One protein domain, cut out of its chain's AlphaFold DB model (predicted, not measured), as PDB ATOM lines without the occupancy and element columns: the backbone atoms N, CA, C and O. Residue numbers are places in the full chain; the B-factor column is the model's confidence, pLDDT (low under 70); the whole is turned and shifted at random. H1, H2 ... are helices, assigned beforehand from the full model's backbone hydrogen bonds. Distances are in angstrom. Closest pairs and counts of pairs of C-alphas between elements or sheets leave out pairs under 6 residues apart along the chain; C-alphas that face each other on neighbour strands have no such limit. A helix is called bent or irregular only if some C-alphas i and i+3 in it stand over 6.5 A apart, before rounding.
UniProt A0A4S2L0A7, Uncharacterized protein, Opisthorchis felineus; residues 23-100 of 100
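What this domain is: This is residues 23 to 100 of the 100 residues of an uncharacterized protein of Opisthorchis felineus (UniProt A0A4S2L0A7). Four helices fold back and forth in a zigzag, each running opposite to the one before it: the long H2 and H3 make a helical hairpin, short H1 packs on H2 at residues 48 to 56, and short H4 packs on H3 at residues 78 to 82. The printed part has 78 residues with four named helices, in the order H1, H2, H3, H4, and no named strand; the class is all helix. It is only just compact, close to loose, with a radius of gyration of the C-alphas of 13.4 A, and only just flat, spanning 42 by 28 by 13 A.

How they stand to each other: Start at H2, residues 39 to 63, the longest helix. With residues 56 to 61 alone it touches residues 70 to 77 of H3, residues 67 to 84; the closest C-alphas, of Cys 60 and Arg 70, are 5.5 A apart. This hairpin has a shallow tilt of 16 degrees, opposite ways. Look next at H1, residues 23 to 30, which touches H2, the closest C-alphas being those of Cys 27 and Cys 52 at 5.7 A. They form a hairpin, opposite ways at a shallow tilt of 19 degrees. H4, residues 89 to 98, touches H3, with the C-alphas of Thr 82 and Ile 92 closest at 5.2 A. This hairpin has a shallow tilt of 20 degrees, opposite ways. H1 is apart from H3 and H4, and H2 is apart from H4. In H1, H2, H3 and H4 every O i to N i+4 pair is within hydrogen-bond range.

Where its parts are: Find C-alpha 39 at (19.534, -109.427, 132.342); from there H2 runs 35.1 A to C-alpha 63 at (4.754, -93.893, 104.493). H2 is neither bent nor irregular, but only just: C-alphas 60 and 63 are 6.3 A apart. H3 measures 26.0 A, H4 14.2 A and H1 10.7 A. H4 ends with C-alpha 98 at (21.695, -95.083, 110.548).

The domain as a whole: The two C-alphas farthest apart, of Asp 37 and Asp 66, are 42.3 A apart. The printed part has no cut. The links H2 to H3 and H3 to H4 are tight, and the link H1 to H2 is short. Mean pLDDT of the printed part is 84.5, and residue 23 alone is under 70.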
ATOM      1  N   GLU A  23       4.239 -92.545 117.327       67.88
ATOM      2  CA  GLU A  23       4.225 -94.016 117.298       67.88
ATOM      3  C   GLU A  23       5.403 -94.644 118.039       67.88
ATOM      4  O   GLU A  23       5.224 -95.646 118.720       67.88
ATOM      5  N   TYR A  24       6.587 -94.032 117.963       75.38
ATOM      6  CA  TYR A  24       7.767 -94.547 118.656       75.38
ATOM      7  C   TYR A  24       7.598 -94.490 120.178       75.38
ATOM      8  O   TYR A  24       7.747 -95.516 120.830       75.38
ATOM      9  N   ASP A  25       7.230 -93.331 120.734       78.00
ATOM     10  CA  ASP A  25       7.098 -93.166 122.188       78.00
ATOM     11  C   ASP A  25       6.000 -94.087 122.743       78.00
ATOM     12  O   ASP A  25       6.219 -94.793 123.720       78.00
ATOM     13  N   GLN A  26       4.861 -94.194 122.048       83.12
ATOM     14  CA  GLN A  26       3.794 -95.139 122.408       83.12
ATOM     15  C   GLN A  26       4.203 -96.609 122.252       83.12
ATOM     16  O   GLN A  26       3.647 -97.478 122.925       83.12
ATOM     17  N   CYS A  27       5.106 -96.920 121.320       87.31
ATOM     18  CA  CYS A  27       5.640 -98.267 121.154       87.31
ATOM     19  C   CYS A  27       6.578 -98.611 122.314       87.31
ATOM     20  O   CYS A  27       6.405 -99.655 122.937       87.31
ATOM     21  N   VAL A  28       7.491 -97.701 122.665       85.25
ATOM     22  CA  VAL A  28       8.416 -97.871 123.793       85.25
ATOM     23  C   VAL A  28       7.664 -97.954 125.121       85.25
ATOM     24  O   VAL A  28       7.958 -98.839 125.914       85.25
ATOM     25  N   GLU A  29       6.626 -97.139 125.342       86.38
ATOM     26  CA  GLU A  29       5.766 -97.243 126.536       86.38
ATOM     27  C   GLU A  29       5.149 -98.644 126.700       86.38
ATOM     28  O   GLU A  29       4.965 -99.125 127.818       86.38
ATOM     29  N   LYS A  30       4.849 -99.339 125.593       87.38
ATOM     30  CA  LYS A  30       4.320-100.713 125.622       87.38
ATOM     31  C   LYS A  30       5.389-101.772 125.882       87.38
ATOM     32  O   LYS A  30       5.020-102.896 126.218       87.38
ATOM     33  N   CYS A  31       6.670-101.437 125.737       86.19
ATOM     34  CA  CYS A  31       7.771-102.325 126.107       86.19
ATOM     35  C   CYS A  31       7.914-102.476 127.629       86.19
ATOM     36  O   CYS A  31       8.568-103.417 128.075       86.19
ATOM     37  N   GLY A  32       7.262-101.613 128.416       85.56
ATOM     38  CA  GLY A  32       7.358-101.598 129.872       85.56
ATOM     39  C   GLY A  32       8.452-100.655 130.367       85.56
ATOM     40  O   GLY A  32       8.962 -99.829 129.614       85.56
ATOM     41  N   GLU A  33       8.778-100.750 131.653       82.62
ATOM     42  CA  GLU A  33       9.891-100.001 132.242       82.62
ATOM     43  C   GLU A  33      11.217-100.722 131.979       82.62
ATOM     44  O   GLU A  33      11.246-101.949 131.868       82.62
ATOM     45  N   ASP A  34      12.308 -99.955 131.893       77.12
ATOM     46  CA  ASP A  34      13.656-100.516 131.815       77.12
ATOM     47  C   ASP A  34      13.908-101.378 133.068       77.12
ATOM     48  O   ASP A  34      13.812-100.866 134.188       77.12
ATOM     49  N   PRO A  35      14.192-102.682 132.911       78.75
ATOM     50  CA  PRO A  35      14.314-103.596 134.035       78.75
ATOM     51  C   PRO A  35      15.609-103.425 134.839       78.75
ATOM     52  O   PRO A  35      15.741-104.117 135.848       78.75
ATOM     53  N   LEU A  36      16.512-102.511 134.436       75.69
ATOM     54  CA  LEU A  36      17.767-102.076 135.078       75.69
ATOM     55  C   LEU A  36      18.761-103.201 135.436       75.69
ATOM     56  O   LEU A  36      19.879-103.221 134.928       75.69
ATOM     57  N   ASP A  37      18.357-104.132 136.304       78.69
ATOM     58  CA  ASP A  37      19.189-105.150 136.947       78.69
ATOM     59  C   ASP A  37      18.829-106.603 136.559       78.69
ATOM     60  O   ASP A  37      19.561-107.521 136.936       78.69
ATOM     61  N   ASP A  38      17.734-106.853 135.824       83.56
ATOM     62  CA  ASP A  38      17.391-108.199 135.326       83.56
ATOM     63  C   ASP A  38      17.911-108.400 133.887       83.56
ATOM     64  O   ASP A  38      17.348-107.835 132.945       83.56
ATOM     65  N   PRO A  39      18.948-109.236 133.667       78.88
ATOM     66  CA  PRO A  39      19.534-109.427 132.342       78.88
ATOM     67  C   PRO A  39      18.573-110.064 131.331       78.88
ATOM     68  O   PRO A  39      18.691-109.826 130.132       78.88
ATOM     69  N   VAL A  40      17.642-110.908 131.786       82.00
ATOM     70  CA  VAL A  40      16.692-111.598 130.905       82.00
ATOM     71  C   VAL A  40      15.599-110.635 130.467       82.00
ATOM     72  O   VAL A  40      15.252-110.599 129.285       82.00
ATOM     73  N   GLU A  41      15.075-109.841 131.397       83.00
ATOM     74  CA  GLU A  41      14.100-108.806 131.060       83.00
ATOM     75  C   GLU A  41      14.747-107.674 130.254       83.00
ATOM     76  O   GLU A  41      14.116-107.160 129.334       83.00
ATOM     77  N   SER A  42      16.023-107.348 130.493       84.12
ATOM     78  CA  SER A  42      16.773-106.358 129.705       84.12
ATOM     79  C   SER A  42      16.854-106.760 128.231       84.12
ATOM     80  O   SER A  42      16.509-105.962 127.365       84.12
ATOM     81  N   ILE A  43      17.152-108.032 127.934       83.69
ATOM     82  CA  ILE A  43      17.142-108.547 126.553       83.69
ATOM     83  C   ILE A  43      15.751-108.415 125.912       83.69
ATOM     84  O   ILE A  43      15.639-108.098 124.726       83.69
ATOM     85  N   ARG A  44      14.675-108.674 126.669       84.88
ATOM     86  CA  ARG A  44      13.297-108.550 126.162       84.88
ATOM     87  C   ARG A  44      12.924-107.098 125.889       84.88
ATOM     88  O   ARG A  44      12.331-106.816 124.847       84.88
ATOM     89  N   TYR A  45      13.278-106.204 126.805       87.38
ATOM     90  CA  TYR A  45      13.059-104.772 126.675       87.38
ATOM     91  C   TYR A  45      13.832-104.203 125.480       87.38
ATOM     92  O   TYR A  45      13.235-103.539 124.632       87.38
ATOM     93  N   ASP A  46      15.116-104.547 125.342       84.81
ATOM     94  CA  ASP A  46      15.953-104.135 124.213       84.81
ATOM     95  C   ASP A  46      15.380-104.623 122.880       84.81
ATOM     96  O   ASP A  46      15.193-103.823 121.967       84.81
ATOM     97  N   ALA A  47      14.994-105.900 122.778       85.69
ATOM     98  CA  ALA A  47      14.380-106.434 121.563       85.69
ATOM     99  C   ALA A  47      13.060-105.724 121.203       85.69
ATOM    100  O   ALA A  47      12.761-105.510 120.026       85.69
ATOM    101  N   CYS A  48      12.260-105.346 122.207       88.88
ATOM    102  CA  CYS A  48      11.043-104.567 121.994       88.88
ATOM    103  C   CYS A  48      11.359-103.146 121.505       88.88
ATOM    104  O   CYS A  48      10.799-102.699 120.501       88.88
ATOM    105  N   ARG A  49      12.299-102.457 122.161       86.44
ATOM    106  CA  ARG A  49      12.749-101.113 121.777       86.44
ATOM    107  C   ARG A  49      13.313-101.100 120.358       86.44
ATOM    108  O   ARG A  49      12.967-100.212 119.579       86.44
ATOM    109  N   ASP A  50      14.125-102.089 119.999       85.31
ATOM    110  CA  ASP A  50      14.729-102.210 118.671       85.31
ATOM    111  C   ASP A  50      13.658-102.375 117.583       85.31
ATOM    112  O   ASP A  50      13.731-101.735 116.532       85.31
ATOM    113  N   LYS A  51      12.593-103.135 117.865       85.69
ATOM    114  CA  LYS A  51      11.429-103.223 116.974       85.69
ATOM    115  C   LYS A  51      10.733-101.869 116.803       85.69
ATOM    116  O   LYS A  51      10.394-101.498 115.683       85.69
ATOM    117  N   CYS A  52      10.549-101.107 117.882       87.12
ATOM    118  CA  CYS A  52       9.973 -99.762 117.801       87.12
ATOM    119  C   CYS A  52      10.831 -98.813 116.950       87.12
ATOM    120  O   CYS A  52      10.296 -97.975 116.219       87.12
ATOM    121  N   VAL A  53      12.159 -98.941 117.033       84.12
ATOM    122  CA  VAL A  53      13.098 -98.200 116.183       84.12
ATOM    123  C   VAL A  53      12.913 -98.573 114.711       84.12
ATOM    124  O   VAL A  53      12.809 -97.679 113.869       84.12
ATOM    125  N   GLU A  54      12.852 -99.868 114.401       83.88
ATOM    126  CA  GLU A  54      12.662-100.372 113.038       83.88
ATOM    127  C   GLU A  54      11.329 -99.904 112.438       83.88
ATOM    128  O   GLU A  54      11.310 -99.322 111.349       83.88
ATOM    129  N   ASP A  55      10.225-100.086 113.164       85.31
ATOM    130  CA  ASP A  55       8.888 -99.675 112.731       85.31
ATOM    131  C   ASP A  55       8.847 -98.148 112.503       85.31
ATOM    132  O   ASP A  55       8.396 -97.674 111.456       85.31
ATOM    133  N   GLY A  56       9.430 -97.369 113.423       83.88
ATOM    134  CA  GLY A  56       9.584 -95.917 113.298       83.88
ATOM    135  C   GLY A  56      10.374 -95.483 112.058       83.88
ATOM    136  O   GLY A  56       9.990 -94.529 111.373       83.88
ATOM    137  N   LEU A  57      11.466 -96.180 111.738       83.56
ATOM    138  CA  LEU A  57      12.265 -95.906 110.546       83.56
ATOM    139  C   LEU A  57      11.493 -96.244 109.264       83.56
ATOM    140  O   LEU A  57      11.487 -95.448 108.320       83.56
ATOM    141  N   ASN A  58      10.812 -97.388 109.241       84.06
ATOM    142  CA  ASN A  58       9.990 -97.814 108.111       84.06
ATOM    143  C   ASN A  58       8.870 -96.809 107.819       84.06
ATOM    144  O   ASN A  58       8.653 -96.462 106.658       84.06
ATOM    145  N   LEU A  59       8.236 -96.252 108.853       82.31
ATOM    146  CA  LEU A  59       7.268 -95.159 108.713       82.31
ATOM    147  C   LEU A  59       7.901 -93.916 108.083       82.31
ATOM    148  O   LEU A  59       7.364 -93.363 107.117       82.31
ATOM    149  N   CYS A  60       9.068 -93.493 108.585       84.06
ATOM    150  CA  CYS A  60       9.783 -92.345 108.030       84.06
ATOM    151  C   CYS A  60      10.089 -92.528 106.534       84.06
ATOM    152  O   CYS A  60       9.933 -91.584 105.755       84.06
ATOM    153  N   LEU A  61      10.542 -93.718 106.131       83.19
ATOM    154  CA  LEU A  61      11.018 -93.990 104.773       83.19
ATOM    155  C   LEU A  61       9.895 -94.349 103.790       83.19
ATOM    156  O   LEU A  61       9.935 -93.900 102.641       83.19
ATOM    157  N   GLY A  62       8.923 -95.149 104.225       78.50
ATOM    158  CA  GLY A  62       7.907 -95.768 103.374       78.50
ATOM    159  C   GLY A  62       6.588 -95.006 103.306       78.50
ATOM    160  O   GLY A  62       6.026 -94.862 102.222       78.50
ATOM    161  N   GLU A  63       6.103 -94.479 104.430       74.94
ATOM    162  CA  GLU A  63       4.754 -93.893 104.493       74.94
ATOM    163  C   GLU A  63       4.751 -92.376 104.287       74.94
ATOM    164  O   GLU A  63       3.811 -91.798 103.732       74.94
ATOM    165  N   ILE A  64       5.835 -91.696 104.669       77.44
ATOM    166  CA  ILE A  64       5.950 -90.250 104.489       77.44
ATOM    167  C   ILE A  64       6.451 -89.933 103.074       77.44
ATOM    168  O   ILE A  64       7.652 -89.941 102.796       77.44
ATOM    169  N   ILE A  65       5.516 -89.604 102.176       77.25
ATOM    170  CA  ILE A  65       5.794 -89.214 100.778       77.25
ATOM    171  C   ILE A  65       6.437 -87.816 100.693       77.25
ATOM    172  O   ILE A  65       7.277 -87.564  99.830       77.25
ATOM    173  N   ASP A  66       6.084 -86.902 101.603       86.31
ATOM    174  CA  ASP A  66       6.643 -85.547 101.619       86.31
ATOM    175  C   ASP A  66       8.101 -85.530 102.112       86.31
ATOM    176  O   ASP A  66       8.410 -85.900 103.248       86.31
ATOM    177  N   ALA A  67       9.008 -85.030 101.272       85.56
ATOM    178  CA  ALA A  67      10.443 -85.044 101.542       85.56
ATOM    179  C   ALA A  67      10.850 -84.196 102.760       85.56
ATOM    180  O   ALA A  67      11.824 -84.525 103.443       85.56
ATOM    181  N   ASN A  68      10.137 -83.101 103.046       86.75
ATOM    182  CA  ASN A  68      10.437 -82.256 104.204       86.75
ATOM    183  C   ASN A  68      10.014 -82.945 105.507       86.75
ATOM    184  O   ASN A  68      10.798 -82.992 106.457       86.75
ATOM    185  N   ARG A  69       8.817 -83.537 105.539       83.81
ATOM    186  CA  ARG A  69       8.317 -84.339 106.661       83.81
ATOM    187  C   ARG A  69       9.182 -85.573 106.893       83.81
ATOM    188  O   ARG A  69       9.501 -85.851 108.042       83.81
ATOM    189  N   ARG A  70       9.644 -86.246 105.835       86.12
ATOM    190  CA  ARG A  70      10.586 -87.372 105.943       86.12
ATOM    191  C   ARG A  70      11.895 -86.944 106.597       86.12
ATOM    192  O   ARG A  70      12.321 -87.546 107.577       86.12
ATOM    193  N   ARG A  71      12.503 -85.852 106.117       87.44
ATOM    194  CA  ARG A  71      13.729 -85.291 106.716       87.44
ATOM    195  C   ARG A  71      13.539 -84.890 108.178       87.44
ATOM    196  O   ARG A  71      14.480 -84.993 108.963       87.44
ATOM    197  N   ARG A  72      12.351 -84.408 108.552       87.88
ATOM    198  CA  ARG A  72      12.018 -84.105 109.950       87.88
ATOM    199  C   ARG A  72      11.904 -85.382 110.788       87.88
ATOM    200  O   ARG A  72      12.526 -85.439 111.839       87.88
ATOM    201  N   CYS A  73      11.211 -86.400 110.277       86.69
ATOM    202  CA  CYS A  73      11.051 -87.714 110.907       86.69
ATOM    203  C   CYS A  73      12.405 -88.356 111.241       86.69
ATOM    204  O   CYS A  73      12.683 -88.656 112.400       86.69
ATOM    205  N   LEU A  74      13.293 -88.455 110.244       88.19
ATOM    206  CA  LEU A  74      14.632 -89.029 110.414       88.19
ATOM    207  C   LEU A  74      15.483 -88.229 111.407       88.19
ATOM    208  O   LEU A  74      16.189 -88.802 112.230       88.19
ATOM    209  N   ARG A  75      15.375 -86.894 111.392       90.25
ATOM    210  CA  ARG A  75      16.088 -86.034 112.346       90.25
ATOM    211  C   ARG A  75      15.623 -86.250 113.784       90.25
ATOM    212  O   ARG A  75      16.459 -86.278 114.678       90.25
ATOM    213  N   GLU A  76      14.318 -86.374 114.004       87.75
ATOM    214  CA  GLU A  76      13.763 -86.640 115.334       87.75
ATOM    215  C   GLU A  76      14.172 -88.031 115.837       87.75
ATOM    216  O   GLU A  76      14.581 -88.153 116.988       87.75
ATOM    217  N   ALA A  77      14.142 -89.051 114.972       86.19
ATOM    218  CA  ALA A  77      14.619 -90.395 115.303       86.19
ATOM    219  C   ALA A  77      16.116 -90.404 115.661       86.19
ATOM    220  O   ALA A  77      16.517 -90.962 116.682       86.19
ATOM    221  N   ARG A  78      16.940 -89.695 114.879       89.62
ATOM    222  CA  ARG A  78      18.372 -89.531 115.155       89.62
ATOM    223  C   ARG A  78      18.639 -88.876 116.506       89.62
ATOM    224  O   ARG A  78      19.538 -89.315 117.218       89.62
ATOM    225  N   ASN A  79      17.908 -87.809 116.831       89.44
ATOM    226  CA  ASN A  79      18.082 -87.093 118.093       89.44
ATOM    227  C   ASN A  79      17.766 -88.011 119.278       89.44
ATOM    228  O   ASN A  79      18.610 -88.141 120.155       89.44
ATOM    229  N   ARG A  80      16.638 -88.731 119.232       86.00
ATOM    230  CA  ARG A  80      16.264 -89.728 120.251       86.00
ATOM    231  C   ARG A  80      17.327 -90.816 120.423       86.00
ATOM    232  O   ARG A  80      17.735 -91.110 121.538       86.00
ATOM    233  N   CYS A  81      17.832 -91.368 119.317       85.88
ATOM    234  CA  CYS A  81      18.924 -92.346 119.355       85.88
ATOM    235  C   CYS A  81      20.177 -91.767 120.032       85.88
ATOM    236  O   CYS A  81      20.763 -92.399 120.900       85.88
ATOM    237  N   THR A  82      20.551 -90.533 119.679       87.38
ATOM    238  CA  THR A  82      21.730 -89.854 120.240       87.38
ATOM    239  C   THR A  82      21.566 -89.576 121.737       87.38
ATOM    240  O   THR A  82      22.518 -89.746 122.487       87.38
ATOM    241  N   GLU A  83      20.375 -89.164 122.177       87.69
ATOM    242  CA  GLU A  83      20.059 -88.927 123.592       87.69
ATOM    243  C   GLU A  83      20.196 -90.214 124.417       87.69
ATOM    244  O   GLU A  83      20.780 -90.184 125.500       87.69
ATOM    245  N   ASN A  84      19.763 -91.353 123.869       81.94
ATOM    246  CA  ASN A  84      19.895 -92.657 124.521       81.94
ATOM    247  C   ASN A  84      21.349 -93.153 124.620       81.94
ATOM    248  O   ASN A  84      21.649 -93.967 125.486       81.94
ATOM    249  N   CYS A  85      22.256 -92.668 123.768       82.88
ATOM    250  CA  CYS A  85      23.674 -93.035 123.817       82.88
ATOM    251  C   CYS A  85      24.443 -92.387 124.980       82.88
ATOM    252  O   CYS A  85      25.567 -92.799 125.272       82.88
ATOM    253  N   GLY A  86      23.904 -91.337 125.611       86.12
ATOM    254  CA  GLY A  86      24.653 -90.547 126.588       86.12
ATOM    255  C   GLY A  86      25.944 -89.972 125.987       86.12
ATOM    256  O   GLY A  86      25.899 -89.177 125.051       86.12
ATOM    257  N   GLU A  87      27.096 -90.375 126.530       88.81
ATOM    258  CA  GLU A  87      28.428 -89.924 126.084       88.81
ATOM    259  C   GLU A  87      29.161 -90.936 125.182       88.81
ATOM    260  O   GLU A  87      30.306 -90.698 124.794       88.81
ATOM    261  N   ASP A  88      28.526 -92.057 124.822       91.31
ATOM    262  CA  ASP A  88      29.142 -93.076 123.969       91.31
ATOM    263  C   ASP A  88      29.304 -92.562 122.526       91.31
ATOM    264  O   ASP A  88      28.352 -92.474 121.745       91.31
ATOM    265  N   GLY A  89      30.542 -92.215 122.164       88.31
ATOM    266  CA  GLY A  89      30.883 -91.672 120.852       88.31
ATOM    267  C   GLY A  89      30.617 -92.629 119.686       88.31
ATOM    268  O   GLY A  89      30.211 -92.168 118.613       88.31
ATOM    269  N   ASP A  90      30.794 -93.935 119.889       90.25
ATOM    270  CA  ASP A  90      30.559 -94.945 118.855       90.25
ATOM    271  C   ASP A  90      29.054 -95.119 118.625       90.25
ATOM    272  O   ASP A  90      28.591 -95.116 117.479       90.25
ATOM    273  N   CYS A  91      28.268 -95.141 119.705       86.69
ATOM    274  CA  CYS A  91      26.808 -95.138 119.651       86.69
ATOM    275  C   CYS A  91      26.271 -93.879 118.947       86.69
ATOM    276  O   CYS A  91      25.462 -93.966 118.018       86.69
ATOM    277  N   ILE A  92      26.780 -92.692 119.298       89.25
ATOM    278  CA  ILE A  92      26.391 -91.429 118.649       89.25
ATOM    279  C   ILE A  92      26.692 -91.479 117.143       89.25
ATOM    280  O   ILE A  92      25.881 -91.033 116.319       89.25
ATOM    281  N   GLN A  93      27.855 -92.006 116.759       89.81
ATOM    282  CA  GLN A  93      28.245 -92.116 115.357       89.81
ATOM    283  C   GLN A  93      27.375 -93.126 114.595       89.81
ATOM    284  O   GLN A  93      26.998 -92.863 113.444       89.81
ATOM    285  N   PHE A  94      26.992 -94.230 115.237       88.62
ATOM    286  CA  PHE A  94      26.010 -95.169 114.706       88.62
ATOM    287  C   PHE A  94      24.671 -94.471 114.435       88.62
ATOM    288  O   PHE A  94      24.207 -94.486 113.293       88.62
ATOM    289  N   CYS A  95      24.107 -93.755 115.415       88.31
ATOM    290  CA  CYS A  95      22.844 -93.028 115.256       88.31
ATOM    291  C   CYS A  95      22.879 -92.048 114.075       88.31
ATOM    292  O   CYS A  95      21.932 -91.948 113.295       88.31
ATOM    293  N   ARG A  96      23.988 -91.317 113.908       89.31
ATOM    294  CA  ARG A  96      24.153 -90.366 112.795       89.31
ATOM    295  C   ARG A  96      24.183 -91.038 111.431       89.31
ATOM    296  O   ARG A  96      23.721 -90.437 110.466       89.31
ATOM    297  N   THR A  97      24.746 -92.237 111.364       88.06
ATOM    298  CA  THR A  97      24.883 -93.001 110.122       88.06
ATOM    299  C   THR A  97      23.563 -93.674 109.758       88.06
ATOM    300  O   THR A  97      23.109 -93.567 108.619       88.06
ATOM    301  N   PHE A  98      22.920 -94.312 110.736       84.06
ATOM    302  CA  PHE A  98      21.695 -95.083 110.548       84.06
ATOM    303  C   PHE A  98      20.483 -94.206 110.186       84.06
ATOM    304  O   PHE A  98      19.699 -94.574 109.317       84.06
ATOM    305  N   PHE A  99      20.363 -93.013 110.781       84.50
ATOM    306  CA  PHE A  99      19.264 -92.062 110.533       84.50
ATOM    307  C   PHE A  99      19.685 -90.868 109.654       84.50
ATOM    308  O   PHE A  99      19.320 -89.717 109.938       84.50
ATOM    309  N   SER A 100      20.521 -91.121 108.642       77.25
ATOM    310  CA  SER A 100      21.034 -90.091 107.725       77.25
ATOM    311  C   SER A 100      20.028 -89.624 106.671       77.25
ATOM    312  O   SER A 100      19.143 -90.407 106.261       77.25
TER     313      SER A 100